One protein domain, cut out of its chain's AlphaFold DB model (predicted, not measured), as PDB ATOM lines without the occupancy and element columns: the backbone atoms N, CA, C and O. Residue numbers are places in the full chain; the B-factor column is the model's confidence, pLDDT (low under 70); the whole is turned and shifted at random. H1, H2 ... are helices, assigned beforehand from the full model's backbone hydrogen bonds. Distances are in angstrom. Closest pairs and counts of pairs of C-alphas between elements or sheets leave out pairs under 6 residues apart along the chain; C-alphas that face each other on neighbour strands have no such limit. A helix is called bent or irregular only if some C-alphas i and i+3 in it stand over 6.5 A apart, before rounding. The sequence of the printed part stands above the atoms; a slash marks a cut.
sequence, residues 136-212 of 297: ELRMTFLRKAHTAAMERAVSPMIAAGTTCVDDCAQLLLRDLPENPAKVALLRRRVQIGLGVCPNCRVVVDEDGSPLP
ATOM      1  N   GLU A 136     -11.650 -25.544  21.448       91.38
ATOM      2  CA  GLU A 136     -10.489 -25.118  22.241       91.38
ATOM      3  C   GLU A 136     -10.902 -24.687  23.657       91.38
ATOM      4  O   GLU A 136     -10.235 -25.003  24.652       91.38
ATOM      5  N   LEU A 137     -12.053 -24.017  23.763       92.19
ATOM      6  CA  LEU A 137     -12.630 -23.619  25.041       92.19
ATOM      7  C   LEU A 137     -13.003 -24.853  25.874       92.19
ATOM      8  O   LEU A 137     -12.625 -24.947  27.043       92.19
ATOM      9  N   ARG A 138     -13.672 -25.831  25.256       93.31
ATOM     10  CA  ARG A 138     -14.023 -27.122  25.858       93.31
ATOM     11  C   ARG A 138     -12.767 -27.832  26.358       93.31
ATOM     12  O   ARG A 138     -12.714 -28.240  27.516       93.31
ATOM     13  N   MET A 139     -11.719 -27.905  25.537       93.00
ATOM     14  CA  MET A 139     -10.452 -28.531  25.921       93.00
ATOM     15  C   MET A 139      -9.784 -27.828  27.113       93.00
ATOM     16  O   MET A 139      -9.268 -28.489  28.017       93.00
ATOM     17  N   THR A 140      -9.840 -26.495  27.168       93.75
ATOM     18  CA  THR A 140      -9.320 -25.709  28.300       93.75
ATOM     19  C   THR A 140     -10.011 -26.093  29.613       93.75
ATOM     20  O   THR A 140      -9.348 -26.342  30.626       93.75
ATOM     21  N   PHE A 141     -11.337 -26.213  29.598       94.12
ATOM     22  CA  PHE A 141     -12.107 -26.616  30.772       94.12
ATOM     23  C   PHE A 141     -11.895 -28.078  31.161       94.12
ATOM     24  O   PHE A 141     -11.718 -28.371  32.343       94.12
ATOM     25  N   LEU A 142     -11.796 -28.991  30.195       94.50
ATOM     26  CA  LEU A 142     -11.487 -30.395  30.472       94.50
ATOM     27  C   LEU A 142     -10.098 -30.564  31.117       94.50
ATOM     28  O   LEU A 142      -9.936 -31.339  32.064       94.50
ATOM     29  N   ARG A 143      -9.092 -29.790  30.688       95.56
ATOM     30  CA  ARG A 143      -7.764 -29.754  31.338       95.56
ATOM     31  C   ARG A 143      -7.828 -29.199  32.764       95.56
ATOM     32  O   ARG A 143      -7.138 -29.699  33.664       95.56
ATOM     33  N   LYS A 144      -8.678 -28.195  32.998       95.38
ATOM     34  CA  LYS A 144      -8.950 -27.635  34.332       95.38
ATOM     35  C   LYS A 144      -9.625 -28.673  35.242       95.38
ATOM     36  O   LYS A 144      -9.151 -28.895  36.357       95.38
ATOM     37  N   ALA A 145     -10.637 -29.376  34.736       96.06
ATOM     38  CA  ALA A 145     -11.318 -30.484  35.406       96.06
ATOM     39  C   ALA A 145     -10.352 -31.621  35.768       96.06
ATOM     40  O   ALA A 145     -10.305 -32.059  36.919       96.06
ATOM     41  N   HIS A 146      -9.504 -32.052  34.826       97.19
ATOM     42  CA  HIS A 146      -8.437 -33.022  35.091       97.19
ATOM     43  C   HIS A 146      -7.508 -32.547  36.217       97.19
ATOM     44  O   HIS A 146      -7.208 -33.307  37.138       97.19
ATOM     45  N   THR A 147      -7.084 -31.283  36.175       97.06
ATOM     46  CA  THR A 147      -6.211 -30.691  37.195       97.06
ATOM     47  C   THR A 147      -6.860 -30.729  38.586       97.06
ATOM     48  O   THR A 147      -6.213 -31.144  39.549       97.06
ATOM     49  N   ALA A 148      -8.139 -30.363  38.705       97.12
ATOM     50  CA  ALA A 148      -8.874 -30.453  39.966       97.12
ATOM     51  C   ALA A 148      -9.035 -31.907  40.443       97.12
ATOM     52  O   ALA A 148      -8.796 -32.204  41.613       97.12
ATOM     53  N   ALA A 149      -9.393 -32.832  39.547       97.38
ATOM     54  CA  ALA A 149      -9.563 -34.249  39.871       97.38
ATOM     55  C   ALA A 149      -8.256 -34.913  40.332       97.38
ATOM     56  O   ALA A 149      -8.266 -35.702  41.277       97.38
ATOM     57  N   MET A 150      -7.125 -34.558  39.717       97.69
ATOM     58  CA  MET A 150      -5.800 -35.001  40.149       97.69
ATOM     59  C   MET A 150      -5.515 -34.538  41.583       97.69
ATOM     60  O   MET A 150      -5.078 -35.346  42.401       97.69
ATOM     61  N   GLU A 151      -5.788 -33.273  41.925       97.69
ATOM     62  CA  GLU A 151      -5.583 -32.804  43.302       97.69
ATOM     63  C   GLU A 151      -6.490 -33.543  44.296       97.69
ATOM     64  O   GLU A 151      -5.985 -33.999  45.324       97.69
ATOM     65  N   ARG A 152      -7.769 -33.779  43.955       97.38
ATOM     66  CA  ARG A 152      -8.698 -34.562  44.798       97.38
ATOM     67  C   ARG A 152      -8.205 -35.983  45.053       97.38
ATOM     68  O   ARG A 152      -8.430 -36.514  46.138       97.38
ATOM     69  N   ALA A 153      -7.546 -36.600  44.075       97.69
ATOM     70  CA  ALA A 153      -7.003 -37.949  44.212       97.69
ATOM     71  C   ALA A 153      -5.737 -37.991  45.087       97.69
ATOM     72  O   ALA A 153      -5.554 -38.933  45.856       97.69
ATOM     73  N   VAL A 154      -4.876 -36.970  44.997       97.56
ATOM     74  CA  VAL A 154      -3.564 -36.942  45.672       97.56
ATOM     75  C   VAL A 154      -3.638 -36.351  47.084       97.56
ATOM     76  O   VAL A 154      -2.984 -36.847  48.002       97.56
ATOM     77  N   SER A 155      -4.443 -35.305  47.296       96.75
ATOM     78  CA  SER A 155      -4.493 -34.567  48.566       96.75
ATOM     79  C   SER A 155      -4.814 -35.450  49.784       96.75
ATOM     80  O   SER A 155      -4.152 -35.278  50.812       96.75
ATOM     81  N   PRO A 156      -5.757 -36.416  49.726       96.56
ATOM     82  CA  PRO A 156      -6.019 -37.314  50.852       96.56
ATOM     83  C   PRO A 156      -4.826 -38.211  51.203       96.56
ATOM     84  O   PRO A 156      -4.580 -38.457  52.380       96.56
ATOM     85  N   MET A 157      -4.053 -38.658  50.206       96.69
ATOM     86  CA  MET A 157      -2.860 -39.485  50.435       96.69
ATOM     87  C   MET A 157      -1.757 -38.693  51.141       96.69
ATOM     88  O   MET A 157      -1.104 -39.224  52.039       96.69
ATOM     89  N   ILE A 158      -1.582 -37.418  50.769       96.94
ATOM     90  CA  ILE A 158      -0.651 -36.503  51.446       96.94
ATOM     91  C   ILE A 158      -1.111 -36.245  52.882       96.94
ATOM     92  O   ILE A 158      -0.314 -36.340  53.812       96.94
ATOM     93  N   ALA A 159      -2.400 -35.956  53.082       96.81
ATOM     94  CA  ALA A 159      -2.959 -35.692  54.407       96.81
ATOM     95  C   ALA A 159      -2.851 -36.904  55.349       96.81
ATOM     96  O   ALA A 159      -2.614 -36.733  56.543       96.81
ATOM     97  N   ALA A 160      -2.985 -38.120  54.813       96.19
ATOM     98  CA  ALA A 160      -2.814 -39.369  55.553       96.19
ATOM     99  C   ALA A 160      -1.340 -39.785  55.746       96.19
ATOM    100  O   ALA A 160      -1.074 -40.785  56.409       96.19
ATOM    101  N   GLY A 161      -0.381 -39.061  55.154       95.50
ATOM    102  CA  GLY A 161       1.045 -39.399  55.203       95.50
ATOM    103  C   GLY A 161       1.433 -40.648  54.401       95.50
ATOM    104  O   GLY A 161       2.524 -41.174  54.592       95.50
ATOM    105  N   THR A 162       0.561 -41.140  53.514       95.31
ATOM    106  CA  THR A 162       0.835 -42.306  52.650       95.31
ATOM    107  C   THR A 162       1.798 -41.966  51.509       95.31
ATOM    108  O   THR A 162       2.519 -42.833  51.031       95.31
ATOM    109  N   THR A 163       1.828 -40.701  51.088       95.69
ATOM    110  CA  THR A 163       2.827 -40.141  50.169       95.69
ATOM    111  C   THR A 163       3.241 -38.770  50.682       95.69
ATOM    112  O   THR A 163       2.418 -38.062  51.265       95.69
ATOM    113  N   CYS A 164       4.485 -38.356  50.453       95.19
ATOM    114  CA  CYS A 164       4.861 -36.957  50.645       95.19
ATOM    115  C   CYS A 164       4.777 -36.181  49.319       95.19
ATOM    116  O   CYS A 164       4.597 -36.765  48.247       95.19
ATOM    117  N   VAL A 165       4.870 -34.851  49.395       94.56
ATOM    118  CA  VAL A 165       4.843 -33.974  48.211       94.56
ATOM    119  C   VAL A 165       6.003 -34.289  47.263       94.56
ATOM    120  O   VAL A 165       5.793 -34.318  46.053       94.56
ATOM    121  N   ASP A 166       7.192 -34.576  47.795       90.31
ATOM    122  CA  ASP A 166       8.394 -34.827  46.991       90.31
ATOM    123  C   ASP A 166       8.292 -36.145  46.196       90.31
ATOM    124  O   ASP A 166       8.757 -36.233  45.059       90.31
ATOM    125  N   ASP A 167       7.581 -37.141  46.737       93.38
ATOM    126  CA  ASP A 167       7.344 -38.433  46.077       93.38
ATOM    127  C   ASP A 167       6.290 -38.351  44.959       93.38
ATOM    128  O   ASP A 167       6.215 -39.228  44.093       93.38
ATOM    129  N   CYS A 168       5.482 -37.284  44.921       96.12
ATOM    130  CA  CYS A 168       4.385 -37.157  43.959       96.12
ATOM    131  C   CYS A 168       4.867 -37.043  42.500       96.12
ATOM    132  O   CYS A 168       4.099 -37.364  41.592       96.12
ATOM    133  N   ALA A 169       6.135 -36.680  42.256       95.88
ATOM    134  CA  ALA A 169       6.752 -36.770  40.924       95.88
ATOM    135  C   ALA A 169       6.765 -38.205  40.380       95.88
ATOM    136  O   ALA A 169       6.733 -38.425  39.168       95.88
ATOM    137  N   GLN A 170       6.854 -39.187  41.281       95.88
ATOM    138  CA  GLN A 170       6.953 -40.596  40.933       95.88
ATOM    139  C   GLN A 170       5.634 -41.359  41.096       95.88
ATOM    140  O   GLN A 170       5.551 -42.495  40.635       95.88
ATOM    141  N   LEU A 171       4.600 -40.741  41.669       97.38
ATOM    142  CA  LEU A 171       3.310 -41.377  41.926       97.38
ATOM    143  C   LEU A 171       2.633 -41.851  40.629       97.38
ATOM    144  O   LEU A 171       2.487 -41.089  39.663       97.38
ATOM    145  N   LEU A 172       2.204 -43.114  40.609       97.88
ATOM    146  CA  LEU A 172       1.567 -43.758  39.461       97.88
ATOM    147  C   LEU A 172       0.076 -43.990  39.696       97.88
ATOM    148  O   LEU A 172      -0.388 -44.098  40.828       97.88
ATOM    149  N   LEU A 173      -0.692 -44.114  38.611       98.12
ATOM    150  CA  LEU A 173      -2.138 -44.357  38.699       98.12
ATOM    151  C   LEU A 173      -2.479 -45.648  39.463       98.12
ATOM    152  O   LEU A 173      -3.514 -45.706  40.126       98.12
ATOM    153  N   ARG A 174      -1.621 -46.676  39.412       97.75
ATOM    154  CA  ARG A 174      -1.784 -47.912  40.200       97.75
ATOM    155  C   ARG A 174      -1.656 -47.702  41.710       97.75
ATOM    156  O   ARG A 174      -2.207 -48.496  42.459       97.75
ATOM    157  N   ASP A 175      -0.948 -46.656  42.131       97.38
ATOM    158  CA  ASP A 175      -0.690 -46.366  43.543       97.38
ATOM    159  C   ASP A 175      -1.868 -45.605  44.184       97.38
ATOM    160  O   ASP A 175      -1.968 -45.521  45.407       97.38
ATOM    161  N   LEU A 176      -2.782 -45.059  43.368       97.69
ATOM    162  CA  LEU A 176      -3.993 -44.397  43.849       97.69
ATOM    163  C   LEU A 176      -5.001 -45.418  44.410       97.69
ATOM    164  O   LEU A 176      -5.272 -46.420  43.734       97.69
ATOM    165  N   PRO A 177      -5.636 -45.135  45.567       96.44
ATOM    166  CA  PRO A 177      -6.718 -45.954  46.110       96.44
ATOM    167  C   PRO A 177      -7.885 -46.118  45.129       96.44
ATOM    168  O   PRO A 177      -8.253 -45.172  44.431       96.44
ATOM    169  N   GLU A 178      -8.513 -47.294  45.122       96.06
ATOM    170  CA  GLU A 178      -9.733 -47.545  44.342       96.06
ATOM    171  C   GLU A 178     -10.930 -46.842  44.994       96.06
ATOM    172  O   GLU A 178     -11.543 -47.345  45.935       96.06
ATOM    173  N   ASN A 179     -11.224 -45.629  44.529       96.50
ATOM    174  CA  ASN A 179     -12.302 -44.788  45.037       96.50
ATOM    175  C   ASN A 179     -12.903 -43.918  43.910       96.50
ATOM    176  O   ASN A 179     -12.338 -43.846  42.811       96.50
ATOM    177  N   PRO A 180     -14.021 -43.212  44.161       95.94
ATOM    178  CA  PRO A 180     -14.638 -42.352  43.150       95.94
ATOM    179  C   PRO A 180     -13.712 -41.262  42.592       95.94
ATOM    180  O   PRO A 180     -13.830 -40.913  41.420       95.94
ATOM    181  N   ALA A 181     -12.747 -40.756  43.373       96.69
ATOM    182  CA  ALA A 181     -11.800 -39.744  42.900       96.69
ATOM    183  C   ALA A 181     -10.852 -40.299  41.823       96.69
ATOM    184  O   ALA A 181     -10.589 -39.621  40.829       96.69
ATOM    185  N   LYS A 182     -10.394 -41.549  41.967       97.81
ATOM    186  CA  LYS A 182      -9.610 -42.238  40.933       97.81
ATOM    187  C   LYS A 182     -10.430 -42.449  39.663       97.81
ATOM    188  O   LYS A 182      -9.952 -42.132  38.577       97.81
ATOM    189  N   VAL A 183     -11.675 -42.914  39.788       97.19
ATOM    190  CA  VAL A 183     -12.584 -43.092  38.641       97.19
ATOM    191  C   VAL A 183     -12.810 -41.763  37.912       97.19
ATOM    192  O   VAL A 183     -12.683 -41.693  36.689       97.19
ATOM    193  N   ALA A 184     -13.070 -40.689  38.662       95.75
ATOM    194  CA  ALA A 184     -13.253 -39.344  38.129       95.75
ATOM    195  C   ALA A 184     -12.004 -38.834  37.390       95.75
ATOM    196  O   ALA A 184     -12.132 -38.287  36.290       95.75
ATOM    197  N   LEU A 185     -10.811 -39.044  37.957       97.88
ATOM    198  CA  LEU A 185      -9.537 -38.702  37.325       97.88
ATOM    199  C   LEU A 185      -9.343 -39.465  36.008       97.88
ATOM    200  O   LEU A 185      -9.020 -38.851  34.993       97.88
ATOM    201  N   LEU A 186      -9.564 -40.783  36.002       98.00
ATOM    202  CA  LEU A 186      -9.398 -41.611  34.804       98.00
ATOM    203  C   LEU A 186     -10.360 -41.202  33.684       98.00
ATOM    204  O   LEU A 186      -9.924 -41.078  32.543       98.00
ATOM    205  N   ARG A 187     -11.630 -40.918  34.006       96.00
ATOM    206  CA  ARG A 187     -12.613 -40.410  33.032       96.00
ATOM    207  C   ARG A 187     -12.109 -39.138  32.345       96.00
ATOM    208  O   ARG A 187     -12.095 -39.065  31.121       96.00
ATOM    209  N   ARG A 188     -11.630 -38.170  33.131       96.25
ATOM    210  CA  ARG A 188     -11.118 -36.893  32.609       96.25
ATOM    211  C   ARG A 188      -9.870 -37.094  31.762       96.25
ATOM    212  O   ARG A 188      -9.765 -36.489  30.707       96.25
ATOM    213  N   ARG A 189      -8.969 -38.000  32.159       97.38
ATOM    214  CA  ARG A 189      -7.798 -38.362  31.342       97.38
ATOM    215  C   ARG A 189      -8.202 -38.868  29.960       97.38
ATOM    216  O   ARG A 189      -7.609 -38.415  28.992       97.38
ATOM    217  N   VAL A 190      -9.224 -39.721  29.854       96.81
ATOM    218  CA  VAL A 190      -9.742 -40.171  28.549       96.81
ATOM    219  C   VAL A 190     -10.250 -38.990  27.718       96.81
ATOM    220  O   VAL A 190      -9.880 -38.880  26.552       96.81
ATOM    221  N   GLN A 191     -11.022 -38.078  28.320       93.75
ATOM    222  CA  GLN A 191     -11.595 -36.915  27.624       93.75
ATOM    223  C   GLN A 191     -10.538 -35.971  27.032       93.75
ATOM    224  O   GLN A 191     -10.784 -35.357  25.999       93.75
ATOM    225  N   ILE A 192      -9.359 -35.870  27.655       95.12
ATOM    226  CA  ILE A 192      -8.241 -35.048  27.158       95.12
ATOM    227  C   ILE A 192      -7.127 -35.867  26.485       95.12
ATOM    228  O   ILE A 192      -6.038 -35.350  26.250       95.12
ATOM    229  N   GLY A 193      -7.369 -37.149  26.191       95.50
ATOM    230  CA  GLY A 193      -6.421 -38.008  25.470       95.50
ATOM    231  C   GLY A 193      -5.182 -38.442  26.265       95.50
ATOM    232  O   GLY A 193      -4.194 -38.884  25.678       95.50
ATOM    233  N   LEU A 194      -5.203 -38.349  27.596       96.12
ATOM    234  CA  LEU A 194      -4.108 -38.800  28.452       96.12
ATOM    235  C   LEU A 194      -4.156 -40.305  28.726       96.12
ATOM    236  O   LEU A 194      -5.209 -40.911  28.919       96.12
ATOM    237  N   GLY A 195      -2.971 -40.907  28.850       95.12
ATOM    238  CA  GLY A 195      -2.833 -42.325  29.166       95.12
ATOM    239  C   GLY A 195      -3.456 -42.691  30.518       95.12
ATOM    240  O   GLY A 195      -3.176 -42.051  31.536       95.12
ATOM    241  N   VAL A 196      -4.252 -43.761  30.524       97.12
ATOM    242  CA  VAL A 196      -4.909 -44.353  31.710       97.12
ATOM    243  C   VAL A 196      -4.207 -45.619  32.211       97.12
ATOM    244  O   VAL A 196      -4.724 -46.349  33.052       97.12
ATOM    245  N   CYS A 197      -3.018 -45.904  31.679       96.75
ATOM    246  CA  CYS A 197      -2.253 -47.081  32.044       96.75
ATOM    247  C   CYS A 197      -1.893 -47.065  33.544       96.75
ATOM    248  O   CYS A 197      -1.529 -46.013  34.064       96.75
ATOM    249  N   PRO A 198      -1.885 -48.210  34.251       97.69
ATOM    250  CA  PRO A 198      -1.524 -48.238  35.675       97.69
ATOM    251  C   PRO A 198      -0.128 -47.654  35.977       97.69
ATOM    252  O   PRO A 198       0.126 -47.176  37.079       97.69
ATOM    253  N   ASN A 199       0.767 -47.655  34.982       97.00
ATOM    254  CA  ASN A 199       2.136 -47.136  35.067       97.00
ATOM    255  C   ASN A 199       2.272 -45.669  34.623       97.00
ATOM    256  O   ASN A 199       3.386 -45.169  34.488       97.00
ATOM    257  N   CYS A 200       1.164 -44.989  34.345       97.00
ATOM    258  CA  CYS A 200       1.154 -43.595  33.935       97.00
ATOM    259  C   CYS A 200       1.263 -42.696  35.182       97.00
ATOM    260  O   CYS A 200       0.757 -43.045  36.252       97.00
ATOM    261  N   ARG A 201       1.927 -41.538  35.053       97.50
ATOM    262  CA  ARG A 201       2.095 -40.573  36.153       97.50
ATOM    263  C   ARG A 201       0.763 -39.933  36.529       97.50
ATOM    264  O   ARG A 201      -0.008 -39.539  35.649       97.50
ATOM    265  N   VAL A 202       0.530 -39.798  37.835       97.62
ATOM    266  CA  VAL A 202      -0.633 -39.073  38.366       97.62
ATOM    267  C   VAL A 202      -0.454 -37.577  38.155       97.62
ATOM    268  O   VAL A 202      -1.309 -36.939  37.545       97.62
ATOM    269  N   VAL A 203       0.667 -37.033  38.637       97.31
ATOM    270  CA  VAL A 203       0.961 -35.601  38.571       97.31
ATOM    271  C   VAL A 203       1.696 -35.294  37.275       97.31
ATOM    272  O   VAL A 203       2.831 -35.721  37.064       97.31
ATOM    273  N   VAL A 204       1.017 -34.557  36.405       95.69
ATOM    274  CA  VAL A 204       1.482 -34.166  35.073       95.69
ATOM    275  C   VAL A 204       1.131 -32.705  34.805       95.69
ATOM    276  O   VAL A 204       0.301 -32.112  35.515       95.69
ATOM    277  N   ASP A 205       1.773 -32.111  33.805       91.38
ATOM    278  CA  ASP A 205       1.390 -30.800  33.278       91.38
ATOM    279  C   ASP A 205       0.081 -30.856  32.458       91.38
ATOM    280  O   ASP A 205      -0.694 -31.811  32.556       91.38
ATOM    281  N   GLU A 206      -0.218 -29.786  31.723       85.00
ATOM    282  CA  GLU A 206      -1.445 -29.645  30.928       85.00
ATOM    283  C   GLU A 206      -1.478 -30.558  29.694       85.00
ATOM    284  O   GLU A 206      -2.564 -30.918  29.238       85.00
ATOM    285  N   ASP A 207      -0.305 -30.985  29.216       86.44
ATOM    286  CA  ASP A 207      -0.133 -31.861  28.054       86.44
ATOM    287  C   ASP A 207       0.098 -33.329  28.457       86.44
ATOM    288  O   ASP A 207       0.235 -34.212  27.610       86.44
ATOM    289  N   GLY A 208       0.126 -33.619  29.762       89.12
ATOM    290  CA  GLY A 208       0.336 -34.966  30.285       89.12
ATOM    291  C   GLY A 208       1.797 -35.364  30.463       89.12
ATOM    292  O   GLY A 208       2.071 -36.533  30.757       89.12
ATOM    293  N   SER A 209       2.730 -34.426  30.317       93.19
ATOM    294  CA  SER A 209       4.150 -34.695  30.490       93.19
ATOM    295  C   SER A 209       4.519 -34.797  31.976       93.19
ATOM    296  O   SER A 209       3.951 -34.095  32.824       93.19
ATOM    297  N   PRO A 210       5.474 -35.677  32.332       93.75
ATOM    298  CA  PRO A 210       6.003 -35.747  33.688       93.75
ATOM    299  C   PRO A 210       6.673 -34.436  34.097       93.75
ATOM    300  O   PRO A 210       7.423 -33.841  33.327       93.75
ATOM    301  N   LEU A 211       6.460 -34.039  35.347       94.00
ATOM    302  CA  LEU A 211       7.089 -32.864  35.940       94.00
ATOM    303  C   LEU A 211       8.331 -33.260  36.754       94.00
ATOM    304  O   LEU A 211       8.328 -34.317  37.394       94.00
ATOM    305  N   PRO A 212       9.382 -32.422  36.779       94.12
ATOM    306  CA  PRO A 212      10.511 -32.636  37.672       94.12
ATOM    307  C   PRO A 212      10.096 -32.370  39.131       94.12
ATOM    308  O   PRO A 212       9.130 -31.644  39.392       94.12
TER     309      PRO A 212
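Overview. This is residues 136 to 212 of the 297 residues of the protein "Metal-sulfur cluster biosynthetic enzyme" of Gordonia sp. NB4-1Y (UniProt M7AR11). A long helix, H1, runs the length of the domain, and the shorter H3 packs side by side on part of it, running back the opposite way. The tiny H2 lies away from this pair, and a long stretch without a named element, residues 192 to 212, follows H3. The printed part has 77 residues with three named helices, H1, H2, H3 in chain order, and no named strand; the class is all helix. It is compact, with a radius of gyration of the C-alphas of 11.8 A, and spans 38 by 27 by 20 A.

Arrangement. H1, residues 136 to 159, touches H3, residues 180 to 191, with residues 142 to 153 alone. Their closest C-alphas, those of Ala 149 and Leu 185, are 5.1 A apart. They run opposite ways at a shallow tilt of 28 degrees. H2, residues 166 to 169, is apart from H3, and only just apart from H1, at 8.1 A. In H3 every O i to N i+4 pair is within hydrogen-bond range, in H1 18 of 20; H2 is too short for such a pair.

Along the chain. H1 begins at C-alpha 136 (-10.489, -25.118, 22.241) and is 34.7 A long. It is only just irregular, C-alphas 153 and 156 being 6.7 A apart; so is H2, with C-alphas 166 and 169 6.6 A apart. H3 is 16.7 A long and ends at C-alpha 191 (-11.595, -36.915, 27.624).

Size, cuts and confidence. The C-alphas farthest apart, those of Glu 136 and Gly 161, are 37.7 A apart. The printed part has no cut, and the links H1 to H2 and H2 to H3 are short. No printed residue is under 70 in pLDDT.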